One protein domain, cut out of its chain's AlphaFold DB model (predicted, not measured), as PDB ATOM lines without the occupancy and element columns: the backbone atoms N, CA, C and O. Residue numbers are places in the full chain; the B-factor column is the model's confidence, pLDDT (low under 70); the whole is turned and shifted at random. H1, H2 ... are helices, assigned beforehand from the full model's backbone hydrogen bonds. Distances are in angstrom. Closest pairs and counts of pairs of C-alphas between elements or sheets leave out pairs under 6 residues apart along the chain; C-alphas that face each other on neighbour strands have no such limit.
ATOM      1  N   ARG A 175     225.365 493.705 478.858       86.31
ATOM      2  CA  ARG A 175     224.586 492.658 479.523       86.31
ATOM      3  C   ARG A 175     225.112 491.268 479.177       86.31
ATOM      4  O   ARG A 175     225.236 490.450 480.085       86.31
ATOM      5  N   GLU A 176     225.465 491.000 477.919       90.25
ATOM      6  CA  GLU A 176     226.200 489.780 477.542       90.25
ATOM      7  C   GLU A 176     227.521 489.684 478.323       90.25
ATOM      8  O   GLU A 176     227.859 488.629 478.869       90.25
ATOM      9  N   LEU A 177     228.235 490.807 478.443       90.94
ATOM     10  CA  LEU A 177     229.502 490.884 479.165       90.94
ATOM     11  C   LEU A 177     229.335 490.593 480.664       90.94
ATOM     12  O   LEU A 177     230.052 489.759 481.217       90.94
ATOM     13  N   ALA A 178     228.337 491.203 481.311       91.75
ATOM     14  CA  ALA A 178     228.020 490.948 482.716       91.75
ATOM     15  C   ALA A 178     227.601 489.486 482.970       91.75
ATOM     16  O   ALA A 178     228.043 488.885 483.948       91.75
ATOM     17  N   LEU A 179     226.804 488.887 482.075       91.69
ATOM     18  CA  LEU A 179     226.421 487.470 482.153       91.69
ATOM     19  C   LEU A 179     227.629 486.537 481.997       91.69
ATOM     20  O   LEU A 179     227.735 485.544 482.714       91.69
ATOM     21  N   SER A 180     228.562 486.871 481.104       92.56
ATOM     22  CA  SER A 180     229.803 486.111 480.904       92.56
ATOM     23  C   SER A 180     230.711 486.156 482.141       92.56
ATOM     24  O   SER A 180     231.351 485.164 482.484       92.56
ATOM     25  N   LEU A 181     230.711 487.284 482.855       94.38
ATOM     26  CA  LEU A 181     231.500 487.519 484.067       94.38
ATOM     27  C   LEU A 181     230.813 487.082 485.374       94.38
ATOM     28  O   LEU A 181     231.450 487.131 486.424       94.38
ATOM     29  N   GLN A 182     229.559 486.609 485.356       93.94
ATOM     30  CA  GLN A 182     228.773 486.339 486.577       93.94
ATOM     31  C   GLN A 182     229.365 485.270 487.522       93.94
ATOM     32  O   GLN A 182     228.914 485.116 488.658       93.94
ATOM     33  N   PHE A 183     230.310 484.468 487.023       91.69
ATOM     34  CA  PHE A 183     231.011 483.425 487.775       91.69
ATOM     35  C   PHE A 183     232.494 483.740 488.010       91.69
ATOM     36  O   PHE A 183     233.157 482.953 488.687       91.69
ATOM     37  N   ALA A 184     233.000 484.860 487.485       95.06
ATOM     38  CA  ALA A 184     234.363 485.312 487.727       95.06
ATOM     39  C   ALA A 184     234.545 485.638 489.214       95.06
ATOM     40  O   ALA A 184     233.695 486.306 489.818       95.06
ATOM     41  N   LYS A 185     235.640 485.148 489.796       94.50
ATOM     42  CA  LYS A 185     236.018 485.349 491.201       94.50
ATOM     43  C   LYS A 185     237.391 485.976 491.360       94.50
ATOM     44  O   LYS A 185     237.619 486.638 492.367       94.50
ATOM     45  N   THR A 186     238.288 485.767 490.402       95.94
ATOM     46  CA  THR A 186     239.588 486.440 490.349       95.94
ATOM     47  C   THR A 186     239.677 487.321 489.112       95.94
ATOM     48  O   THR A 186     238.941 487.140 488.142       95.94
ATOM     49  N   ALA A 187     240.608 488.272 489.121       94.81
ATOM     50  CA  ALA A 187     240.926 489.056 487.932       94.81
ATOM     51  C   ALA A 187     241.382 488.191 486.737       94.81
ATOM     52  O   ALA A 187     241.194 488.586 485.591       94.81
ATOM     53  N   ASP A 188     241.936 487.002 486.982       95.75
ATOM     54  CA  ASP A 188     242.371 486.075 485.930       95.75
ATOM     55  C   ASP A 188     241.171 485.500 485.154       95.75
ATOM     56  O   ASP A 188     241.212 485.414 483.926       95.75
ATOM     57  N   ASP A 189     240.063 485.200 485.847       94.62
ATOM     58  CA  ASP A 189     238.791 484.828 485.208       94.62
ATOM     59  C   ASP A 189     238.261 485.966 484.312       94.62
ATOM     60  O   ASP A 189     237.671 485.718 483.260       94.62
ATOM     61  N   VAL A 190     238.470 487.222 484.731       94.62
ATOM     62  CA  VAL A 190     238.034 488.424 484.003       94.62
ATOM     63  C   VAL A 190     238.872 488.631 482.737       94.62
ATOM     64  O   VAL A 190     238.295 488.811 481.667       94.62
ATOM     65  N   GLU A 191     240.203 488.527 482.814       94.56
ATOM     66  CA  GLU A 191     241.095 488.627 481.642       94.56
ATOM     67  C   GLU A 191     240.719 487.594 480.567       94.56
ATOM     68  O   GLU A 191     240.615 487.934 479.389       94.56
ATOM     69  N   VAL A 192     240.417 486.347 480.960       93.56
ATOM     70  CA  VAL A 192     240.013 485.280 480.024       93.56
ATOM     71  C   VAL A 192     238.744 485.629 479.235       93.56
ATOM     72  O   VAL A 192     238.624 485.206 478.083       93.56
ATOM     73  N   VAL A 193     237.817 486.391 479.827       92.31
ATOM     74  CA  VAL A 193     236.561 486.833 479.191       92.31
ATOM     75  C   VAL A 193     236.736 488.132 478.394       92.31
ATOM     76  O   VAL A 193     236.042 488.329 477.397       92.31
ATOM     77  N   LEU A 194     237.644 489.023 478.808       91.69
ATOM     78  CA  LEU A 194     237.805 490.355 478.214       91.69
ATOM     79  C   LEU A 194     238.872 490.453 477.117       91.69
ATOM     80  O   LEU A 194     238.769 491.347 476.281       91.69
ATOM     81  N   LYS A 195     239.842 489.532 477.062       90.06
ATOM     82  CA  LYS A 195     240.936 489.515 476.065       90.06
ATOM     83  C   LYS A 195     240.482 489.705 474.603       90.06
ATOM     84  O   LYS A 195     241.193 490.321 473.819       90.06
ATOM     85  N   ASP A 196     239.298 489.194 474.247       86.88
ATOM     86  CA  ASP A 196     238.756 489.210 472.879       86.88
ATOM     87  C   ASP A 196     237.826 490.422 472.626       86.88
ATOM     88  O   ASP A 196     237.328 490.600 471.517       86.88
ATOM     89  N   LYS A 197     237.554 491.247 473.651       84.19
ATOM     90  CA  LYS A 197     236.622 492.393 473.606       84.19
ATOM     91  C   LYS A 197     237.324 493.750 473.400       84.19
ATOM     92  O   LYS A 197     236.633 494.752 473.229       84.19
ATOM     93  N   GLY A 198     238.661 493.783 473.383       82.69
ATOM     94  CA  GLY A 198     239.465 494.997 473.190       82.69
ATOM     95  C   GLY A 198     239.414 495.982 474.366       82.69
ATOM     96  O   GLY A 198     238.963 495.644 475.462       82.69
ATOM     97  N   ASP A 199     239.881 497.212 474.137       84.81
ATOM     98  CA  ASP A 199     239.874 498.272 475.151       84.81
ATOM     99  C   ASP A 199     238.452 498.806 475.379       84.81
ATOM    100  O   ASP A 199     237.864 499.498 474.547       84.81
ATOM    101  N   LEU A 200     237.889 498.480 476.544       89.12
ATOM    102  CA  LEU A 200     236.532 498.861 476.929       89.12
ATOM    103  C   LEU A 200     236.511 500.194 477.710       89.12
ATOM    104  O   LEU A 200     237.351 500.411 478.587       89.12
ATOM    105  N   PRO A 201     235.512 501.075 477.499       90.06
ATOM    106  CA  PRO A 201     235.381 502.312 478.272       90.06
ATOM    107  C   PRO A 201     235.139 502.067 479.770       90.06
ATOM    108  O   PRO A 201     234.339 501.210 480.150       90.06
ATOM    109  N   LEU A 202     235.694 502.918 480.644       91.50
ATOM    110  CA  LEU A 202     235.458 502.881 482.105       91.50
ATOM    111  C   LEU A 202     233.967 502.966 482.506       91.50
ATOM    112  O   LEU A 202     233.576 502.505 483.584       91.50
ATOM    113  N   GLN A 203     233.115 503.509 481.634       92.81
ATOM    114  CA  GLN A 203     231.661 503.515 481.806       92.81
ATOM    115  C   GLN A 203     231.052 502.103 481.737       92.81
ATOM    116  O   GLN A 203     230.172 501.796 482.537       92.81
ATOM    117  N   VAL A 204     231.549 501.225 480.857       93.31
ATOM    118  CA  VAL A 204     231.093 499.825 480.741       93.31
ATOM    119  C   VAL A 204     231.355 499.087 482.052       93.31
ATOM    120  O   VAL A 204     230.440 498.507 482.637       93.31
ATOM    121  N   PHE A 205     232.575 499.198 482.584       94.56
ATOM    122  CA  PHE A 205     232.940 498.620 483.879       94.56
ATOM    123  C   PHE A 205     232.108 499.182 485.038       94.56
ATOM    124  O   PHE A 205     231.612 498.415 485.862       94.56
ATOM    125  N   SER A 206     231.889 500.501 485.076       95.06
ATOM    126  CA  SER A 206     231.036 501.144 486.089       95.06
ATOM    127  C   SER A 206     229.607 500.581 486.069       95.06
ATOM    128  O   SER A 206     229.049 500.258 487.122       95.06
ATOM    129  N   SER A 207     229.028 500.403 484.877       94.25
ATOM    130  CA  SER A 207     227.695 499.820 484.689       94.25
ATOM    131  C   SER A 207     227.633 498.352 485.123       94.25
ATOM    132  O   SER A 207     226.732 497.992 485.883       94.25
ATOM    133  N   MET A 208     228.613 497.525 484.738       95.31
ATOM    134  CA  MET A 208     228.697 496.125 485.182       95.31
ATOM    135  C   MET A 208     228.794 496.012 486.709       95.31
ATOM    136  O   MET A 208     228.038 495.257 487.316       95.31
ATOM    137  N   ILE A 209     229.647 496.814 487.356       96.25
ATOM    138  CA  ILE A 209     229.813 496.819 488.821       96.25
ATOM    139  C   ILE A 209     228.504 497.207 489.531       96.25
ATOM    140  O   ILE A 209     228.125 496.564 490.515       96.25
ATOM    141  N   ARG A 210     227.769 498.214 489.028       94.44
ATOM    142  CA  ARG A 210     226.425 498.554 489.546       94.44
ATOM    143  C   ARG A 210     225.440 497.393 489.356       94.44
ATOM    144  O   ARG A 210     224.646 497.142 490.261       94.44
ATOM    145  N   GLY A 211     225.507 496.690 488.224       93.06
ATOM    146  CA  GLY A 211     224.727 495.483 487.933       93.06
ATOM    147  C   GLY A 211     224.968 494.366 488.948       93.06
ATOM    148  O   GLY A 211     224.049 493.970 489.660       93.06
ATOM    149  N   PHE A 212     226.225 493.954 489.123       94.50
ATOM    150  CA  PHE A 212     226.617 492.934 490.101       94.50
ATOM    151  C   PHE A 212     226.189 493.277 491.537       94.50
ATOM    152  O   PHE A 212     225.823 492.384 492.302       94.50
ATOM    153  N   GLY A 213     226.157 494.563 491.903       92.94
ATOM    154  CA  GLY A 213     225.602 495.031 493.176       92.94
ATOM    155  C   GLY A 213     224.104 494.759 493.360       92.94
ATOM    156  O   GLY A 213     223.681 494.384 494.458       92.94
ATOM    157  N   ARG A 214     223.312 494.902 492.288       89.38
ATOM    158  CA  ARG A 214     221.874 494.570 492.260       89.38
ATOM    159  C   ARG A 214     221.669 493.055 492.344       89.38
ATOM    160  O   ARG A 214     220.877 492.597 493.168       89.38
ATOM    161  N   ASP A 215     222.455 492.302 491.576       90.25
ATOM    162  CA  ASP A 215     222.382 490.835 491.467       90.25
ATOM    163  C   ASP A 215     223.089 490.085 492.614       90.25
ATOM    164  O   ASP A 215     223.029 488.859 492.702       90.25
ATOM    165  N   ARG A 216     223.710 490.822 493.548       90.62
ATOM    166  CA  ARG A 216     224.449 490.320 494.726       90.62
ATOM    167  C   ARG A 216     225.717 489.516 494.387       90.62
ATOM    168  O   ARG A 216     226.246 488.815 495.249       90.62
ATOM    169  N   LEU A 217     226.242 489.672 493.174       93.62
ATOM    170  CA  LEU A 217     227.458 489.033 492.656       93.62
ATOM    171  C   LEU A 217     228.716 489.818 493.067       93.62
ATOM    172  O   LEU A 217     229.492 490.287 492.236       93.62
ATOM    173  N   MET A 218     228.902 490.005 494.376       94.88
ATOM    174  CA  MET A 218     229.988 490.846 494.894       94.88
ATOM    175  C   MET A 218     231.382 490.318 494.535       94.88
ATOM    176  O   MET A 218     232.254 491.132 494.256       94.88
ATOM    177  N   ASP A 219     231.577 488.996 494.486       95.50
ATOM    178  CA  ASP A 219     232.845 488.376 494.070       95.50
ATOM    179  C   ASP A 219     233.263 488.872 492.672       95.50
ATOM    180  O   ASP A 219     234.378 489.354 492.492       95.50
ATOM    181  N   SER A 220     232.333 488.872 491.712       96.12
ATOM    182  CA  SER A 220     232.562 489.349 490.342       96.12
ATOM    183  C   SER A 220     232.762 490.867 490.275       96.12
ATOM    184  O   SER A 220     233.603 491.348 489.518       96.12
ATOM    185  N   ALA A 221     232.063 491.638 491.117       96.44
ATOM    186  CA  ALA A 221     232.297 493.080 491.241       96.44
ATOM    187  C   ALA A 221     233.715 493.403 491.751       96.44
ATOM    188  O   ALA A 221     234.342 494.341 491.258       96.44
ATOM    189  N   PHE A 222     234.232 492.634 492.715       96.81
ATOM    190  CA  PHE A 222     235.607 492.780 493.197       96.81
ATOM    191  C   PHE A 222     236.627 492.304 492.160       96.81
ATOM    192  O   PHE A 222     237.582 493.034 491.905       96.81
ATOM    193  N   ALA A 223     236.392 491.161 491.508       97.25
ATOM    194  CA  ALA A 223     237.254 490.621 490.457       97.25
ATOM    195  C   ALA A 223     237.475 491.624 489.311       97.25
ATOM    196  O   ALA A 223     238.606 491.819 488.876       97.25
ATOM    197  N   VAL A 224     236.423 492.326 488.869       96.38
ATOM    198  CA  VAL A 224     236.523 493.367 487.828       96.38
ATOM    199  C   VAL A 224     237.345 494.577 488.288       96.38
ATOM    200  O   VAL A 224     238.134 495.115 487.515       96.38
ATOM    201  N   VAL A 225     237.202 495.015 489.544       96.19
ATOM    202  CA  VAL A 225     237.986 496.149 490.074       96.19
ATOM    203  C   VAL A 225     239.444 495.762 490.330       96.19
ATOM    204  O   VAL A 225     240.334 496.588 490.141       96.19
ATOM    205  N   GLU A 226     239.709 494.522 490.736       96.06
ATOM    206  CA  GLU A 226     241.064 493.982 490.837       96.06
ATOM    207  C   GLU A 226     241.714 493.855 489.454       96.06
ATOM    208  O   GLU A 226     242.853 494.282 489.277       96.06
ATOM    209  N   TRP A 227     240.973 493.364 488.458       95.69
ATOM    210  CA  TRP A 227     241.426 493.283 487.072       95.69
ATOM    211  C   TRP A 227     241.811 494.655 486.519       95.69
ATOM    212  O   TRP A 227     242.921 494.811 486.024       95.69
ATOM    213  N   LEU A 228     240.970 495.679 486.709       94.50
ATOM    214  CA  LEU A 228     241.293 497.053 486.305       94.50
ATOM    215  C   LEU A 228     242.577 497.586 486.966       94.50
ATOM    216  O   LEU A 228     243.293 498.367 486.347       94.50
ATOM    217  N   LYS A 229     242.894 497.181 488.204       93.75
ATOM    218  CA  LYS A 229     244.160 497.560 488.860       93.75
ATOM    219  C   LYS A 229     245.356 496.879 488.204       93.75
ATOM    220  O   LYS A 229     246.278 497.578 487.798       93.75
ATOM    221  N   ARG A 230     245.306 495.551 488.031       93.56
ATOM    222  CA  ARG A 230     246.366 494.796 487.338       93.56
ATOM    223  C   ARG A 230     246.586 495.343 485.920       93.56
ATOM    224  O   ARG A 230     247.715 495.636 485.547       93.56
ATOM    225  N   LYS A 231     245.503 495.619 485.181       90.38
ATOM    226  CA  LYS A 231     245.573 496.224 483.842       90.38
ATOM    227  C   LYS A 231     246.211 497.609 483.849       90.38
ATOM    228  O   LYS A 231     247.024 497.890 482.980       90.38
ATOM    229  N   SER A 232     245.923 498.443 484.852       90.19
ATOM    230  CA  SER A 232     246.559 499.762 484.980       90.19
ATOM    231  C   SER A 232     248.078 499.689 485.174       90.19
ATOM    232  O   SER A 232     248.794 500.570 484.704       90.19
ATOM    233  N   GLU A 233     248.577 498.628 485.812       88.00
ATOM    234  CA  GLU A 233     250.011 498.374 485.982       88.00
ATOM    235  C   GLU A 233     250.633 497.831 484.679       88.00
ATOM    236  O   GLU A 233     251.704 498.282 484.279       88.00
ATOM    237  N   GLU A 234     249.935 496.936 483.967       86.75
ATOM    238  CA  GLU A 234     250.357 496.392 482.664       86.75
ATOM    239  C   GLU A 234     250.422 497.452 481.549       86.75
ATOM    240  O   GLU A 234     251.350 497.448 480.739       86.75
ATOM    241  N   THR A 235     249.443 498.360 481.481       84.88
ATOM    242  CA  THR A 235     249.278 499.300 480.357       84.88
ATOM    243  C   THR A 235     249.825 500.704 480.628       84.88
ATOM    244  O   THR A 235     249.446 501.664 479.952       84.88
ATOM    245  N   ASN A 236     250.716 500.851 481.617       80.62
ATOM    246  CA  ASN A 236     251.266 502.139 482.070       80.62
ATOM    247  C   ASN A 236     250.175 503.189 482.387       80.62
ATOM    248  O   ASN A 236     250.336 504.381 482.128       80.62
ATOM    249  N   GLY A 237     249.048 502.738 482.943       78.31
ATOM    250  CA  GLY A 237     247.939 503.579 483.390       78.31
ATOM    251  C   GLY A 237     246.856 503.886 482.352       78.31
ATOM    252  O   GLY A 237     245.924 504.616 482.701       78.31
ATOM    253  N   SER A 238     246.909 503.341 481.124       77.75
ATOM    254  CA  SER A 238     245.920 503.659 480.070       77.75
ATOM    255  C   SER A 238     244.470 503.382 480.494       77.75
ATOM    256  O   SER A 238     243.567 504.155 480.176       77.75
ATOM    257  N   ILE A 239     244.253 502.317 481.274       80.62
ATOM    258  CA  ILE A 239     242.964 501.953 481.864       80.62
ATOM    259  C   ILE A 239     243.167 501.839 483.375       80.62
ATOM    260  O   ILE A 239     243.574 500.802 483.887       80.62
ATOM    261  N   THR A 240     242.885 502.926 484.097       88.12
ATOM    262  CA  THR A 240     243.037 503.004 485.560       88.12
ATOM    263  C   THR A 240     241.668 503.099 486.251       88.12
ATOM    264  O   THR A 240     240.821 503.880 485.801       88.12
ATOM    265  N   PRO A 241     241.411 502.374 487.364       90.19
ATOM    266  CA  PRO A 241     240.182 502.538 488.134       90.19
ATOM    267  C   PRO A 241     240.045 503.976 488.653       90.19
ATOM    268  O   PRO A 241     240.799 504.419 489.520       90.19
ATOM    269  N   ASN A 242     239.061 504.708 488.133       93.25
ATOM    270  CA  ASN A 242     238.798 506.095 488.512       93.25
ATOM    271  C   ASN A 242     237.792 506.202 489.680       93.25
ATOM    272  O   ASN A 242     237.252 505.210 490.177       93.25
ATOM    273  N   LEU A 243     237.488 507.433 490.105       93.88
ATOM    274  CA  LEU A 243     236.527 507.696 491.183       93.88
ATOM    275  C   LEU A 243     235.119 507.125 490.900       93.88
ATOM    276  O   LEU A 243     234.440 506.694 491.832       93.88
ATOM    277  N   PHE A 244     234.681 507.063 489.637       93.75
ATOM    278  CA  PHE A 244     233.386 506.482 489.261       93.75
ATOM    279  C   PHE A 244     233.349 504.959 489.450       93.75
ATOM    280  O   PHE A 244     232.330 504.439 489.912       93.75
ATOM    281  N   ILE A 245     234.456 504.255 489.191       96.44
ATOM    282  CA  ILE A 245     234.600 502.817 489.473       96.44
ATOM    283  C   ILE A 245     234.461 502.554 490.980       96.44
ATOM    284  O   ILE A 245     233.637 501.735 491.394       96.44
ATOM    285  N   TYR A 246     235.192 503.297 491.816       96.94
ATOM    286  CA  TYR A 246     235.122 503.139 493.274       96.94
ATOM    287  C   TYR A 246     233.751 503.525 493.853       96.94
ATOM    288  O   TYR A 246     233.221 502.806 494.701       96.94
ATOM    289  N   ASN A 247     233.123 504.595 493.354       96.94
ATOM    290  CA  ASN A 247     231.760 504.974 493.741       96.94
ATOM    291  C   ASN A 247     230.723 503.917 493.324       96.94
ATOM    292  O   ASN A 247     229.789 503.635 494.079       96.94
ATOM    293  N   SER A 248     230.899 503.294 492.154       96.56
ATOM    294  CA  SER A 248     230.050 502.194 491.682       96.56
ATOM    295  C   SER A 248     230.182 500.963 492.582       96.56
ATOM    296  O   SER A 248     229.166 500.406 493.002       96.56
ATOM    297  N   LEU A 249     231.412 500.595 492.963       97.00
ATOM    298  CA  LEU A 249     231.681 499.497 493.896       97.00
ATOM    299  C   LEU A 249     231.097 499.775 495.289       97.00
ATOM    300  O   LEU A 249     230.445 498.907 495.868       97.00
ATOM    301  N   LEU A 250     231.257 500.991 495.819       96.06
ATOM    302  CA  LEU A 250     230.664 501.386 497.100       96.06
ATOM    303  C   LEU A 250     229.127 501.316 497.058       96.06
ATOM    304  O   LEU A 250     228.494 500.856 498.012       96.06
ATOM    305  N   GLY A 251     228.523 501.707 495.932       95.19
ATOM    306  CA  GLY A 251     227.097 501.524 495.662       95.19
ATOM    307  C   GLY A 251     226.672 500.051 495.691       95.19
ATOM    308  O   GLY A 251     225.674 499.721 496.336       95.19
ATOM    309  N   ALA A 252     227.449 499.163 495.067       95.06
ATOM    310  CA  ALA A 252     227.212 497.718 495.059       95.06
ATOM    311  C   ALA A 252     227.329 497.084 496.463       95.06
ATOM    312  O   ALA A 252     226.450 496.327 496.886       95.06
ATOM    313  N   VAL A 253     228.353 497.457 497.239       93.69
ATOM    314  CA  VAL A 253     228.520 497.031 498.643       93.69
ATOM    315  C   VAL A 253     227.344 497.510 499.505       93.69
ATOM    316  O   VAL A 253     226.793 496.747 500.303       93.69
ATOM    317  N   LYS A 254     226.893 498.758 499.326       92.44
ATOM    318  CA  LYS A 254     225.728 499.292 500.046       92.44
ATOM    319  C   LYS A 254     224.437 498.541 499.696       92.44
ATOM    320  O   LYS A 254     223.637 498.268 500.584       92.44
ATOM    321  N   GLN A 255     224.228 498.179 498.431       87.19
ATOM    322  CA  GLN A 255     223.044 497.418 498.017       87.19
ATOM    323  C   GLN A 255     223.066 495.986 498.575       87.19
ATOM    324  O   GLN A 255     222.101 495.564 499.213       87.19
ATOM    325  N   SER A 256     224.175 495.259 498.424       84.25
ATOM    326  CA  SER A 256     224.308 493.883 498.933       84.25
ATOM    327  C   SER A 256     224.192 493.778 500.462       84.25
ATOM    328  O   SER A 256     223.615 492.814 500.971       84.25
ATOM    329  N   THR A 257     224.658 494.784 501.212       80.31
ATOM    330  CA  THR A 257     224.482 494.848 502.677       80.31
ATOM    331  C   THR A 257     223.042 495.154 503.097       80.31
ATOM    332  O   THR A 257     222.542 494.504 504.015       80.31
ATOM    333  N   ILE A 258     222.330 496.052 502.400       76.56
ATOM    334  CA  ILE A 258     220.887 496.279 502.618       76.56
ATOM    335  C   ILE A 258     220.106 494.971 502.438       76.56
ATOM    336  O   ILE A 258     219.293 494.623 503.295       76.56
ATOM    337  N   TRP A 259     220.396 494.202 501.383       68.81
ATOM    338  CA  TRP A 259     219.761 492.902 501.153       68.81
ATOM    339  C   TRP A 259     220.048 491.883 502.261       68.81
ATOM    340  O   TRP A 259     219.126 491.203 502.708       68.81
ATOM    341  N   ARG A 260     221.298 491.792 502.735       69.12
ATOM    342  CA  ARG A 260     221.682 490.898 503.844       69.12
ATOM    343  C   ARG A 260     220.920 491.234 505.130       69.12
ATOM    344  O   ARG A 260     220.446 490.330 505.821       69.12
ATOM    345  N   ASN A 261     220.761 492.524 505.426       69.62
ATOM    346  CA  ASN A 261     220.041 492.991 506.609       69.62
ATOM    347  C   ASN A 261     218.524 492.766 506.481       69.62
ATOM    348  O   ASN A 261     217.903 492.309 507.438       69.62
ATOM    349  N   GLY A 262     217.941 492.999 505.298       69.88
ATOM    350  CA  GLY A 262     216.532 492.702 505.011       69.88
ATOM    351  C   GLY A 262     216.202 491.216 505.164       69.88
ATOM    352  O   GLY A 262     215.293 490.868 505.911       69.88
ATOM    353  N   GLN A 263     217.013 490.329 504.576       61.50
ATOM    354  CA  GLN A 263     216.847 488.880 504.753       61.50
ATOM    355  C   GLN A 263     217.031 488.437 506.207       61.50
ATOM    356  O   GLN A 263     216.345 487.523 506.655       61.50
ATOM    357  N   SER A 264     217.925 489.082 506.964       62.25
ATOM    358  CA  SER A 264     218.067 488.795 508.395       62.25
ATOM    359  C   SER A 264     216.787 489.157 509.151       62.25
ATOM    360  O   SER A 264     216.291 488.334 509.912       62.25
ATOM    361  N   LEU A 265     216.212 490.339 508.897       57.16
ATOM    362  CA  LEU A 265     214.942 490.776 509.486       57.16
ATOM    363  C   LEU A 265     213.784 489.829 509.134       57.16
ATOM    364  O   LEU A 265     213.101 489.367 510.043       57.16
ATOM    365  N   GLU A 266     213.624 489.451 507.862       57.84
ATOM    366  CA  GLU A 266     212.616 488.465 507.429       57.84
ATOM    367  C   GLU A 266     212.805 487.100 508.124       57.84
ATOM    368  O   GLU A 266     211.833 486.490 508.577       57.84
ATOM    369  N   CYS A 267     214.052 486.638 508.292       57.28
ATOM    370  CA  CYS A 267     214.379 485.398 509.014       57.28
ATOM    371  C   CYS A 267     214.170 485.480 510.538       57.28
ATOM    372  O   CYS A 267     214.038 484.437 511.189       57.28
ATOM    373  N   TYR A 268     214.207 486.682 511.120       55.34
ATOM    374  CA  TYR A 268     213.938 486.921 512.540       55.34
ATOM    375  C   TYR A 268     212.433 486.995 512.811       55.34
ATOM    376  O   TYR A 268     211.960 486.359 513.752       55.34
ATOM    377  N   ASP A 269     211.677 487.698 511.965       57.41
ATOM    378  CA  ASP A 269     210.222 487.830 512.108       57.41
ATOM    379  C   ASP A 269     209.517 486.486 511.845       57.41
ATOM    380  O   ASP A 269     208.706 486.034 512.653       57.41
ATOM    381  N   SER A 270     209.954 485.743 510.817       54.53
ATOM    382  CA  SER A 270     209.475 484.373 510.552       54.53
ATOM    383  C   SER A 270     209.708 483.404 511.722       54.53
ATOM    384  O   SER A 270     208.984 482.420 511.854       54.53
ATOM    385  N   ARG A 271     210.698 483.665 512.591       54.16
ATOM    386  CA  ARG A 271     210.964 482.852 513.789       54.16
ATOM    387  C   ARG A 271     210.139 483.253 515.015       54.16
ATOM    388  O   ARG A 271     210.083 482.472 515.956       54.16
ATOM    389  N   ARG A 272     209.471 484.412 515.006       54.47
ATOM    390  CA  ARG A 272     208.540 484.835 516.073       54.47
ATOM    391  C   ARG A 272     207.096 484.379 515.865       54.47
ATOM    392  O   ARG A 272     206.292 484.520 516.779       54.47
TER     393      ARG A 272
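Overview. This is residues 175 to 272 of the 282 residues of the protein "Pentatricopeptide repeat-containing protein" of Prunus yedoensis var. nudiflora (UniProt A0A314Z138). One long helix, H5, packs with its first part beside H3 and H4 in an up-and-down bundle of three helices, and its last part, residues 261 to 272, sticks out as a bare arm. Two short helices, H1 and H2, make a hairpin that crosses over H3 and H4 on the side away from H5. The printed part has 98 residues with five named helices, H1 to H5 in order along the chain, and no named strand; the class is all helix. The whole is only just loose, close to compact, with a radius of gyration of the C-alphas of 15.3 A, and it spans 57 by 25 by 19 A, the arm making much of the length.

Along the chain. H5, residues 243 to 272, is the longest helix at 43.9 A; it begins at C-alpha 243 (236.527, 507.696, 491.183) and ends at C-alpha 272 (208.540, 484.835, 516.073). H3, residues 202 to 215, measures 20.1 A. H4, residues 218 to 234, measures 24.4 A. H1, residues 175 to 181, is 9.7 A long and begins at C-alpha 175 (224.586, 492.658, 479.523). H2, residues 187 to 194, is 10.3 A long.

Arrangement. H3, H4 and H5 form the up-and-down bundle, each running against the one before it in the chain. H5 touches H3 with its residues 244 to 256 alone, the same way at a shallow tilt of 3 degrees; the closest C-alphas, of Gly 213 and Ala 252, are 3.7 A apart. H4 and H5 form a hairpin at a shallow tilt of 17 degrees, opposite ways, with the C-alphas of Ala 221 and Leu 249 closest at 7.0 A. H3 and H4 form another hairpin, at a shallow tilt of 20 degrees, with Ile 209 and Ala 221 closest, their C-alphas 5.1 A apart. H2 touches H4 about perpendicular, at 83 degrees, and the closest C-alphas, of Ala 187 and Trp 227, are 4.3 A apart. H1 touches H3 about perpendicular, at 75 degrees, with the C-alphas of Ala 178 and Met 208 closest at 5.8 A. H1 and H5 are apart, and so are H2 and H5. Every O i to N i+4 pair is within hydrogen-bond range in H1, H3 and H4; in H2 it is 3 of 4 and in H5 25 of 26.

Size, cuts and confidence. The C-alphas farthest apart, of Asn 236 and Arg 272, are 57.3 A apart. Without residues 261 to 272, which stand free, the body has 86 residues and spans 37 by 25 by 19 A. The printed part has no cut and no long link. The mean pLDDT of the printed part is 87.3, and residues 259 to 272 are under 70.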